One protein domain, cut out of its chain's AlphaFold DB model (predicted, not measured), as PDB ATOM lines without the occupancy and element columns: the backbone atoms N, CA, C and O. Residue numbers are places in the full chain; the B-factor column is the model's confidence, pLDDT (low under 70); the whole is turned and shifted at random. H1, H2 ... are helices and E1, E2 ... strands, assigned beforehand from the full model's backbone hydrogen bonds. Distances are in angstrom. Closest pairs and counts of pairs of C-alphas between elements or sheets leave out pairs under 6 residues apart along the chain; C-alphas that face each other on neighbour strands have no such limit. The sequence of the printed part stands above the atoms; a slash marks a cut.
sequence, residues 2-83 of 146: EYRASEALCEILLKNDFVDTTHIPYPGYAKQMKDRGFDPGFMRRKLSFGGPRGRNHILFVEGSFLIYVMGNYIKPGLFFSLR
ATOM      1  N   GLU A   2     179.937 153.649 223.785       90.69
ATOM      2  CA  GLU A   2     179.473 154.204 225.064       90.69
ATOM      3  C   GLU A   2     180.614 154.180 226.083       90.69
ATOM      4  O   GLU A   2     181.389 153.222 226.119       90.69
ATOM      5  N   TYR A   3     180.694 155.202 226.930       93.75
ATOM      6  CA  TYR A   3     181.676 155.313 228.003       93.75
ATOM      7  C   TYR A   3     181.074 154.855 229.322       93.75
ATOM      8  O   TYR A   3     180.150 155.482 229.831       93.75
ATOM      9  N   ARG A   4     181.612 153.772 229.880       94.44
ATOM     10  CA  ARG A   4     181.213 153.204 231.176       94.44
ATOM     11  C   ARG A   4     182.283 153.464 232.230       94.44
ATOM     12  O   ARG A   4     183.413 153.826 231.887       94.44
ATOM     13  N   ALA A   5     181.953 153.227 233.501       94.06
ATOM     14  CA  ALA A   5     182.941 153.226 234.577       94.06
ATOM     15  C   ALA A   5     184.093 152.268 234.232       94.06
ATOM     16  O   ALA A   5     183.895 151.063 234.106       94.06
ATOM     17  N   SER A   6     185.278 152.823 233.994       94.88
ATOM     18  CA  SER A   6     186.434 152.101 233.462       94.88
ATOM     19  C   SER A   6     187.702 152.933 233.630       94.88
ATOM     20  O   SER A   6     187.621 154.152 233.812       94.88
ATOM     21  N   GLU A   7     188.868 152.293 233.523       94.94
ATOM     22  CA  GLU A   7     190.145 153.015 233.495       94.94
ATOM     23  C   GLU A   7     190.233 153.949 232.283       94.94
ATOM     24  O   GLU A   7     190.616 155.102 232.434       94.94
ATOM     25  N   ALA A   8     189.749 153.513 231.114       95.31
ATOM     26  CA  ALA A   8     189.722 154.336 229.904       95.31
ATOM     27  C   ALA A   8     188.944 155.651 230.102       95.31
ATOM     28  O   ALA A   8     189.417 156.719 229.718       95.31
ATOM     29  N   LEU A   9     187.775 155.607 230.757       96.31
ATOM     30  CA  LEU A   9     187.034 156.828 231.087       96.31
ATOM     31  C   LEU A   9     187.806 157.713 232.081       96.31
ATOM     32  O   LEU A   9     187.791 158.937 231.958       96.31
ATOM     33  N   CYS A  10     188.507 157.121 233.048       96.44
ATOM     34  CA  CYS A  10     189.338 157.883 233.978       96.44
ATOM     35  C   CYS A  10     190.484 158.598 233.253       96.44
ATOM     36  O   CYS A  10     190.699 159.785 233.486       96.44
ATOM     37  N   GLU A  11     191.176 157.917 232.341       96.62
ATOM     38  CA  GLU A  11     192.240 158.504 231.524       96.62
ATOM     39  C   GLU A  11     191.740 159.669 230.665       96.62
ATOM     40  O   GLU A  11     192.409 160.698 230.580       96.62
ATOM     41  N   ILE A  12     190.550 159.544 230.065       97.69
ATOM     42  CA  ILE A  12     189.909 160.637 229.319       97.69
ATOM     43  C   ILE A  12     189.699 161.849 230.223       97.69
ATOM     44  O   ILE A  12     190.081 162.963 229.869       97.69
ATOM     45  N   LEU A  13     189.134 161.652 231.414       97.38
ATOM     46  CA  LEU A  13     188.906 162.749 232.352       97.38
ATOM     47  C   LEU A  13     190.232 163.399 232.780       97.38
ATOM     48  O   LEU A  13     190.340 164.624 232.764       97.38
ATOM     49  N   LEU A  14     191.265 162.607 233.078       96.31
ATOM     50  CA  LEU A  14     192.600 163.115 233.420       96.31
ATOM     51  C   LEU A  14     193.235 163.926 232.274       96.31
ATOM     52  O   LEU A  14     193.870 164.947 232.526       96.31
ATOM     53  N   LYS A  15     193.025 163.529 231.011       97.12
ATOM     54  CA  LYS A  15     193.472 164.288 229.822       97.12
ATOM     55  C   LYS A  15     192.744 165.626 229.636       97.12
ATOM     56  O   LYS A  15     193.230 166.470 228.880       97.12
ATOM     57  N   ASN A  16     191.598 165.807 230.292       96.75
ATOM     58  CA  ASN A  16     190.782 167.021 230.265       96.75
ATOM     59  C   ASN A  16     190.808 167.754 231.620       96.75
ATOM     60  O   ASN A  16     189.783 168.244 232.092       96.75
ATOM     61  N   ASP A  17     191.986 167.814 232.245       94.81
ATOM     62  CA  ASP A  17     192.292 168.643 233.421       94.81
ATOM     63  C   ASP A  17     191.583 168.239 234.728       94.81
ATOM     64  O   ASP A  17     191.619 168.972 235.726       94.81
ATOM     65  N   PHE A  18     190.972 167.051 234.777       95.81
ATOM     66  CA  PHE A  18     190.570 166.466 236.053       95.81
ATOM     67  C   PHE A  18     191.798 165.962 236.811       95.81
ATOM     68  O   PHE A  18     192.774 165.486 236.237       95.81
ATOM     69  N   VAL A  19     191.719 166.017 238.136       95.50
ATOM     70  CA  VAL A  19     192.771 165.558 239.043       95.50
ATOM     71  C   VAL A  19     192.249 164.391 239.862       95.50
ATOM     72  O   VAL A  19     191.154 164.461 240.421       95.50
ATOM     73  N   ASP A  20     193.048 163.333 239.980       95.50
ATOM     74  CA  ASP A  20     192.732 162.225 240.876       95.50
ATOM     75  C   ASP A  20     192.882 162.648 242.340       95.50
ATOM     76  O   ASP A  20     193.974 162.919 242.847       95.50
ATOM     77  N   THR A  21     191.752 162.713 243.035       96.06
ATOM     78  CA  THR A  21     191.662 163.113 244.439       96.06
ATOM     79  C   THR A  21     191.214 161.964 245.325       96.06
ATOM     80  O   THR A  21     190.864 162.185 246.483       96.06
ATOM     81  N   THR A  22     191.262 160.727 244.821       95.62
ATOM     82  CA  THR A  22     190.787 159.523 245.518       95.62
ATOM     83  C   THR A  22     191.446 159.335 246.876       95.62
ATOM     84  O   THR A  22     190.782 158.939 247.827       95.62
ATOM     85  N   HIS A  23     192.726 159.684 247.004       95.50
ATOM     86  CA  HIS A  23     193.482 159.556 248.251       95.50
ATOM     87  C   HIS A  23     192.916 160.385 249.416       95.50
ATOM     88  O   HIS A  23     193.235 160.092 250.564       95.50
ATOM     89  N   ILE A  24     192.085 161.396 249.137       93.25
ATOM     90  CA  ILE A  24     191.491 162.265 250.156       93.25
ATOM     91  C   ILE A  24     190.333 161.547 250.877       93.25
ATOM     92  O   ILE A  24     190.437 161.345 252.084       93.25
ATOM     93  N   PRO A  25     189.238 161.131 250.201       93.19
ATOM     94  CA  PRO A  25     188.160 160.393 250.857       93.19
ATOM     95  C   PRO A  25     188.422 158.883 250.966       93.19
ATOM     96  O   PRO A  25     187.817 158.232 251.814       93.19
ATOM     97  N   TYR A  26     189.279 158.312 250.113       94.81
ATOM     98  CA  TYR A  26     189.477 156.865 249.981       94.81
ATOM     99  C   TYR A  26     190.967 156.477 249.862       94.81
ATOM    100  O   TYR A  26     191.384 155.886 248.858       94.81
ATOM    101  N   PRO A  27     191.800 156.753 250.883       95.75
ATOM    102  CA  PRO A  27     193.233 156.441 250.845       95.75
ATOM    103  C   PRO A  27     193.524 154.950 250.599       95.75
ATOM    104  O   PRO A  27     194.477 154.620 249.896       95.75
ATOM    105  N   GLY A  28     192.675 154.050 251.112       96.50
ATOM    106  CA  GLY A  28     192.794 152.607 250.881       96.50
ATOM    107  C   GLY A  28     192.648 152.219 249.406       96.50
ATOM    108  O   GLY A  28     193.492 151.492 248.886       96.50
ATOM    109  N   TYR A  29     191.637 152.753 248.711       95.56
ATOM    110  CA  TYR A  29     191.466 152.513 247.274       95.56
ATOM    111  C   TYR A  29     192.578 153.168 246.458       95.56
ATOM    112  O   TYR A  29     193.097 152.545 245.541       95.56
ATOM    113  N   ALA A  30     193.026 154.370 246.830       95.19
ATOM    114  CA  ALA A  30     194.155 155.017 246.162       95.19
ATOM    115  C   ALA A  30     195.448 154.189 246.241       95.19
ATOM    116  O   ALA A  30     196.179 154.105 245.257       95.19
ATOM    117  N   LYS A  31     195.723 153.554 247.390       95.25
ATOM    118  CA  LYS A  31     196.856 152.629 247.530       95.25
ATOM    119  C   LYS A  31     196.671 151.392 246.648       95.25
ATOM    120  O   LYS A  31     197.548 151.078 245.857       95.25
ATOM    121  N   GLN A  32     195.507 150.752 246.728       93.88
ATOM    122  CA  GLN A  32     195.200 149.566 245.926       93.88
ATOM    123  C   GLN A  32     195.324 149.830 244.420       93.88
ATOM    124  O   GLN A  32     195.885 149.003 243.715       93.88
ATOM    125  N   MET A  33     194.873 150.985 243.924       94.81
ATOM    126  CA  MET A  33     195.001 151.325 242.502       94.81
ATOM    127  C   MET A  33     196.457 151.412 242.037       94.81
ATOM    128  O   MET A  33     196.749 151.034 240.907       94.81
ATOM    129  N   LYS A  34     197.379 151.867 242.895       91.56
ATOM    130  CA  LYS A  34     198.815 151.875 242.571       91.56
ATOM    131  C   LYS A  34     199.393 150.466 242.476       91.56
ATOM    132  O   LYS A  34     200.246 150.227 241.630       91.56
ATOM    133  N   ASP A  35     198.926 149.563 243.331       92.44
ATOM    134  CA  ASP A  35     199.484 148.215 243.447       92.44
ATOM    135  C   ASP A  35     198.923 147.255 242.382       92.44
ATOM    136  O   ASP A  35     199.642 146.394 241.884       92.44
ATOM    137  N   ARG A  36     197.632 147.379 242.040       93.06
ATOM    138  CA  ARG A  36     196.903 146.403 241.204       93.06
ATOM    139  C   ARG A  36     196.029 147.008 240.098       93.06
ATOM    140  O   ARG A  36     195.292 146.273 239.450       93.06
ATOM    141  N   GLY A  37     196.101 148.318 239.872       91.62
ATOM    142  CA  GLY A  37     195.238 149.019 238.921       91.62
ATOM    143  C   GLY A  37     193.828 149.282 239.459       91.62
ATOM    144  O   GLY A  37     193.469 148.881 240.570       91.62
ATOM    145  N   PHE A  38     193.030 150.007 238.679       93.25
ATOM    146  CA  PHE A  38     191.656 150.351 239.035       93.25
ATOM    147  C   PHE A  38     190.674 149.283 238.562       93.25
ATOM    148  O   PHE A  38     190.598 148.968 237.375       93.25
ATOM    149  N   ASP A  39     189.869 148.792 239.500       93.44
ATOM    150  CA  ASP A  39     188.704 147.970 239.204       93.44
ATOM    151  C   ASP A  39     187.428 148.771 239.516       93.44
ATOM    152  O   ASP A  39     187.108 148.968 240.695       93.44
ATOM    153  N   PRO A  40     186.686 149.244 238.499       91.06
ATOM    154  CA  PRO A  40     185.498 150.063 238.710       91.06
ATOM    155  C   PRO A  40     184.374 149.323 239.445       91.06
ATOM    156  O   PRO A  40     183.528 149.988 240.038       91.06
ATOM    157  N   GLY A  41     184.347 147.983 239.435       91.62
ATOM    158  CA  GLY A  41     183.329 147.182 240.119       91.62
ATOM    159  C   GLY A  41     183.503 147.147 241.639       91.62
ATOM    160  O   GLY A  41     182.517 147.066 242.369       91.62
ATOM    161  N   PHE A  42     184.743 147.260 242.120       91.31
ATOM    162  CA  PHE A  42     185.079 147.052 243.535       91.31
ATOM    163  C   PHE A  42     185.796 148.234 244.191       91.31
ATOM    164  O   PHE A  42     185.929 148.269 245.415       91.31
ATOM    165  N   MET A  43     186.267 149.208 243.411       94.56
ATOM    166  CA  MET A  43     186.994 150.367 243.919       94.56
ATOM    167  C   MET A  43     186.224 151.655 243.675       94.56
ATOM    168  O   MET A  43     185.588 151.846 242.638       94.56
ATOM    169  N   ARG A  44     186.332 152.586 244.627       95.75
ATOM    170  CA  ARG A  44     185.878 153.960 244.416       95.75
ATOM    171  C   ARG A  44     187.035 154.821 243.945       95.75
ATOM    172  O   ARG A  44     188.118 154.766 244.527       95.75
ATOM    173  N   ARG A  45     186.775 155.663 242.948       95.94
ATOM    174  CA  ARG A  45     187.736 156.636 242.414       95.94
ATOM    175  C   ARG A  45     187.075 157.996 242.300       95.94
ATOM    176  O   ARG A  45     185.941 158.096 241.846       95.94
ATOM    177  N   LYS A  46     187.755 159.051 242.734       95.44
ATOM    178  CA  LYS A  46     187.240 160.420 242.695       95.44
ATOM    179  C   LYS A  46     188.147 161.281 241.830       95.44
ATOM    180  O   LYS A  46     189.308 161.484 242.173       95.44
ATOM    181  N   LEU A  47     187.592 161.820 240.750       96.12
ATOM    182  CA  LEU A  47     188.270 162.767 239.870       96.12
ATOM    183  C   LEU A  47     187.632 164.148 240.035       96.12
ATOM    184  O   LEU A  47     186.440 164.322 239.789       96.12
ATOM    185  N   SER A  48     188.401 165.132 240.490       94.94
ATOM    186  CA  SER A  48     187.925 166.493 240.763       94.94
ATOM    187  C   SER A  48     188.365 167.475 239.692       94.94
ATOM    188  O   SER A  48     189.489 167.402 239.208       94.94
ATOM    189  N   PHE A  49     187.509 168.450 239.398       92.06
ATOM    190  CA  PHE A  49     187.842 169.564 238.516       92.06
ATOM    191  C   PHE A  49     188.106 170.837 239.335       92.06
ATOM    192  O   PHE A  49     187.336 171.168 240.243       92.06
ATOM    193  N   GLY A  50     189.187 171.559 239.027       83.12
ATOM    194  CA  GLY A  50     189.612 172.741 239.793       83.12
ATOM    195  C   GLY A  50     190.351 172.416 241.102       83.12
ATOM    196  O   GLY A  50     190.379 173.238 242.018       83.12
ATOM    197  N   GLY A  51     190.937 171.217 241.200       76.25
ATOM    198  CA  GLY A  51     191.846 170.821 242.278       76.25
ATOM    199  C   GLY A  51     191.223 170.015 243.433       76.25
ATOM    200  O   GLY A  51     190.039 169.671 243.416       76.25
ATOM    201  N   PRO A  52     192.023 169.702 244.473       69.94
ATOM    202  CA  PRO A  52     191.703 168.700 245.500       69.94
ATOM    203  C   PRO A  52     190.525 169.033 246.421       69.94
ATOM    204  O   PRO A  52     189.917 168.135 247.002       69.94
ATOM    205  N   ARG A  53     190.170 170.317 246.540       69.31
ATOM    206  CA  ARG A  53     189.015 170.795 247.323       69.31
ATOM    207  C   ARG A  53     187.821 171.182 246.442       69.31
ATOM    208  O   ARG A  53     186.875 171.808 246.919       69.31
ATOM    209  N   GLY A  54     187.867 170.833 245.155       70.25
ATOM    210  CA  GLY A  54     186.815 171.139 244.197       70.25
ATOM    211  C   GLY A  54     185.484 170.496 244.587       70.25
ATOM    212  O   GLY A  54     185.393 169.291 244.823       70.25
ATOM    213  N   ARG A  55     184.420 171.307 244.617       83.56
ATOM    214  CA  ARG A  55     183.029 170.833 244.765       83.56
ATOM    215  C   ARG A  55     182.497 170.135 243.506       83.56
ATOM    216  O   ARG A  55     181.450 169.498 243.552       83.56
ATOM    217  N   ASN A  56     183.236 170.258 242.409       90.44
ATOM    218  CA  ASN A  56     182.969 169.675 241.107       90.44
ATOM    219  C   ASN A  56     183.800 168.403 240.953       90.44
ATOM    220  O   ASN A  56     185.031 168.467 241.017       90.44
ATOM    221  N   HIS A  57     183.151 167.253 240.806       93.44
ATOM    222  CA  HIS A  57     183.861 165.986 240.666       93.44
ATOM    223  C   HIS A  57     183.000 164.903 240.026       93.44
ATOM    224  O   HIS A  57     181.774 164.983 240.028       93.44
ATOM    225  N   ILE A  58     183.669 163.870 239.529       94.38
ATOM    226  CA  ILE A  58     183.068 162.610 239.117       94.38
ATOM    227  C   ILE A  58     183.551 161.534 240.092       94.38
ATOM    228  O   ILE A  58     184.750 161.414 240.358       94.38
ATOM    229  N   LEU A  59     182.610 160.797 240.675       94.50
ATOM    230  CA  LEU A  59     182.864 159.718 241.624       94.50
ATOM    231  C   LEU A  59     182.472 158.388 240.990       94.50
ATOM    232  O   LEU A  59     181.299 158.154 240.734       94.50
ATOM    233  N   PHE A  60     183.444 157.513 240.788       95.25
ATOM    234  CA  PHE A  60     183.246 156.136 240.357       95.25
ATOM    235  C   PHE A  60     182.939 155.258 241.569       95.25
ATOM    236  O   PHE A  60     183.617 155.365 242.597       95.25
ATOM    237  N   VAL A  61     181.919 154.412 241.457       93.06
ATOM    238  CA  VAL A  61     181.448 153.524 242.524       93.06
ATOM    239  C   VAL A  61     180.683 152.342 241.925       93.06
ATOM    240  O   VAL A  61     179.817 152.544 241.083       93.06
ATOM    241  N   GLU A  62     180.987 151.116 242.356       88.31
ATOM    242  CA  GLU A  62     180.167 149.913 242.091       88.31
ATOM    243  C   GLU A  62     179.809 149.708 240.600       88.31
ATOM    244  O   GLU A  62     178.659 149.493 240.230       88.31
ATOM    245  N   GLY A  63     180.798 149.822 239.711       89.31
ATOM    246  CA  GLY A  63     180.629 149.632 238.265       89.31
ATOM    247  C   GLY A  63     179.944 150.800 237.548       89.31
ATOM    248  O   GLY A  63     179.566 150.681 236.384       89.31
ATOM    249  N   SER A  64     179.798 151.937 238.223       92.94
ATOM    250  CA  SER A  64     179.096 153.120 237.733       92.94
ATOM    251  C   SER A  64     179.810 154.412 238.142       92.94
ATOM    252  O   SER A  64     180.879 154.376 238.760       92.94
ATOM    253  N   PHE A  65     179.248 155.569 237.791       92.50
ATOM    254  CA  PHE A  65     179.761 156.854 238.250       92.50
ATOM    255  C   PHE A  65     178.664 157.889 238.517       92.50
ATOM    256  O   PHE A  65     177.550 157.827 238.007       92.50
ATOM    257  N   LEU A  66     179.014 158.866 239.344       92.25
ATOM    258  CA  LEU A  66     178.171 159.950 239.824       92.25
ATOM    259  C   LEU A  66     178.825 161.279 239.453       92.25
ATOM    260  O   LEU A  66     180.034 161.442 239.633       92.25
ATOM    261  N   ILE A  67     178.037 162.248 238.993       92.44
ATOM    262  CA  ILE A  67     178.535 163.577 238.628       92.44
ATOM    263  C   ILE A  67     178.041 164.604 239.649       92.44
ATOM    264  O   ILE A  67     176.840 164.768 239.873       92.44
ATOM    265  N   TYR A  68     178.986 165.316 240.256       91.38
ATOM    266  CA  TYR A  68     178.736 166.340 241.260       91.38
ATOM    267  C   TYR A  68     179.102 167.716 240.721       91.38
ATOM    268  O   TYR A  68     180.229 167.949 240.274       91.38
ATOM    269  N   VAL A  69     178.161 168.649 240.834       88.81
ATOM    270  CA  VAL A  69     178.307 170.038 240.401       88.81
ATOM    271  C   VAL A  69     177.967 170.964 241.557       88.81
ATOM    272  O   VAL A  69     176.880 170.928 242.124       88.81
ATOM    273  N   MET A  70     178.913 171.831 241.912       83.31
ATOM    274  CA  MET A  70     178.776 172.830 242.976       83.31
ATOM    275  C   MET A  70     178.408 172.241 244.348       83.31
ATOM    276  O   MET A  70     177.913 172.957 245.215       83.31
ATOM    277  N   GLY A  71     178.715 170.961 244.575       74.31
ATOM    278  CA  GLY A  71     178.381 170.232 245.800       74.31
ATOM    279  C   GLY A  71     177.003 169.573 245.765       74.31
ATOM    280  O   GLY A  71     176.715 168.758 246.635       74.31
ATOM    281  N   ASN A  72     176.195 169.859 244.742       75.00
ATOM    282  CA  ASN A  72     174.955 169.149 244.485       75.00
ATOM    283  C   ASN A  72     175.231 167.968 243.558       75.00
ATOM    284  O   ASN A  72     175.962 168.074 242.571       75.00
ATOM    285  N   TYR A  73     174.628 166.835 243.878       69.06
ATOM    286  CA  TYR A  73     174.542 165.730 242.944       69.06
ATOM    287  C   TYR A  73     173.518 166.081 241.858       69.06
ATOM    288  O   TYR A  73     172.430 166.576 242.169       69.06
ATOM    289  N   ILE A  74     173.863 165.868 240.589       75.69
ATOM    290  CA  ILE A  74     172.889 166.017 239.503       75.69
ATOM    291  C   ILE A  74     171.813 164.931 239.690       75.69
ATOM    292  O   ILE A  74     172.145 163.769 239.909       75.69
ATOM    293  N   LYS A  75     170.525 165.319 239.670       58.94
ATOM    294  CA  LYS A  75     169.353 164.446 239.923       58.94
ATOM    295  C   LYS A  75     169.450 163.095 239.177       58.94
ATOM    296  O   LYS A  75     169.913 163.062 238.040       58.94
ATOM    297  N   PRO A  76     168.977 161.999 239.797       47.56
ATOM    298  CA  PRO A  76     169.797 160.882 240.216       47.56
ATOM    299  C   PRO A  76     170.054 159.900 239.072       47.56
ATOM    300  O   PRO A  76     169.245 159.022 238.801       47.56
ATOM    301  N   GLY A  77     171.199 160.020 238.422       55.03
ATOM    302  CA  GLY A  77     171.693 158.977 237.540       55.03
ATOM    303  C   GLY A  77     172.938 158.387 238.150       55.03
ATOM    304  O   GLY A  77     174.004 158.980 238.042       55.03
ATOM    305  N   LEU A  78     172.817 157.222 238.786       66.88
ATOM    306  CA  LEU A  78     173.956 156.321 238.776       66.88
ATOM    307  C   LEU A  78     174.228 156.065 237.288       66.88
ATOM    308  O   LEU A  78     173.448 155.380 236.626       66.88
ATOM    309  N   PHE A  79     175.221 156.745 236.718       75.56
ATOM    310  CA  PHE A  79     175.479 156.654 235.293       75.56
ATOM    311  C   PHE A  79     176.212 155.346 235.056       75.56
ATOM    312  O   PHE A  79     177.337 155.138 235.517       75.56
ATOM    313  N   PHE A  80     175.544 154.452 234.343       81.88
ATOM    314  CA  PHE A  80     176.158 153.221 233.863       81.88
ATOM    315  C   PHE A  80     176.916 153.462 232.560       81.88
ATOM    316  O   PHE A  80     177.935 152.817 232.312       81.88
ATOM    317  N   SER A  81     176.449 154.412 231.749       91.94
ATOM    318  CA  SER A  81     177.111 154.830 230.524       91.94
ATOM    319  C   SER A  81     176.794 156.282 230.153       91.94
ATOM    320  O   SER A  81     175.798 156.848 230.601       91.94
ATOM    321  N   LEU A  82     177.661 156.878 229.331       93.38
ATOM    322  CA  LEU A  82     177.413 158.113 228.586       93.38
ATOM    323  C   LEU A  82     177.800 157.907 227.121       93.38
ATOM    324  O   LEU A  82     178.812 157.271 226.806       93.38
ATOM    325  N   ARG A  83     177.027 158.488 226.212       95.31
ATOM    326  CA  ARG A  83     177.391 158.639 224.801       95.31
ATOM    327  C   ARG A  83     178.514 159.677 224.651       95.31
ATOM    328  O   ARG A  83     178.713 160.497 225.552       95.31
TER     329      ARG A  83
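AT A GLANCE: This is residues 2 to 83 of the 146 residues of an uncharacterized protein of Arundinibacter roseus (UniProt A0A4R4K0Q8). A twisted sheet of four antiparallel strands has one helix, H1, over one face, running along the strands above E1 and E2. A second helix, H2, lies farther out and only grazes the sheet, and residues 70 to 83, with no named element, follow E4 and end near the first printed residue. The printed part has 82 residues, with two named helices and four named strands in the order H1, E1, H2, E2, E3, E4; the sheet's order is E1, E2, E3, E4. The class is mixed, helices and strands, with 39 residues, under half of those printed, in named elements. The whole is compact, with a radius of gyration of the C-alphas of 11.8 A, and rounded, spanning 33 by 28 by 22 A.

HOW THE PARTS SIT: H1, residues 7 to 15, is on the sheet formed by E1, residues 18 to 20, E2, residues 45 to 49, E3, residues 56 to 61, and E4, residues 64 to 69. Its height over the sheet is 9.3 A. It lies over E2 and, only just, over E1, with 3 of its C-alphas falling on E1. It runs along the strands, at 17 degrees to E2 on the local plane; the closest C-alphas of the two are those of Leu 13 and Leu 47, 7.5 A apart. E1 and E2 are antiparallel at 143 degrees, with N 19 and O 48 within hydrogen-bond range at 2.8 A. H2, residues 27 to 36, only grazes the sheet with its residues 29 to 33; its closest C-alpha to E2 is that of Tyr 29, 7.4 A from that of Arg 45. H1 and H2 are apart. E2, E3 and E4 form a meander, each strand the antiparallel neighbour of the one before. In the hairpin of E2 and E3, N 47 and O 58 are 2.9 A apart; in the hairpin of E3 and E4, N 66 and O 59 are 2.8 A apart. E1 and E4 are the edge strands. In H1 and H2 every O i to N i+4 pair is within hydrogen-bond range.

IN THESE COORDINATES: H1 begins at C-alpha 7 (190.145, 153.015, 233.495) and is 12.3 A long. E1 measures 6.8 A, H2 14.4 A, E2 13.5 A and E3 16.3 A. E4 is 17.1 A long and ends at C-alpha 69 (178.307, 170.038, 240.401). Its residues 68 to 69 pair antiparallel with residues 72 to 73.

THE WHOLE: The two C-alphas farthest apart are those of Asp 35 and Lys 75, 34.4 A. The printed part has no cut and no long link. The model's pLDDT is under 70 at residues 52 to 53, 73 and 75 to 78.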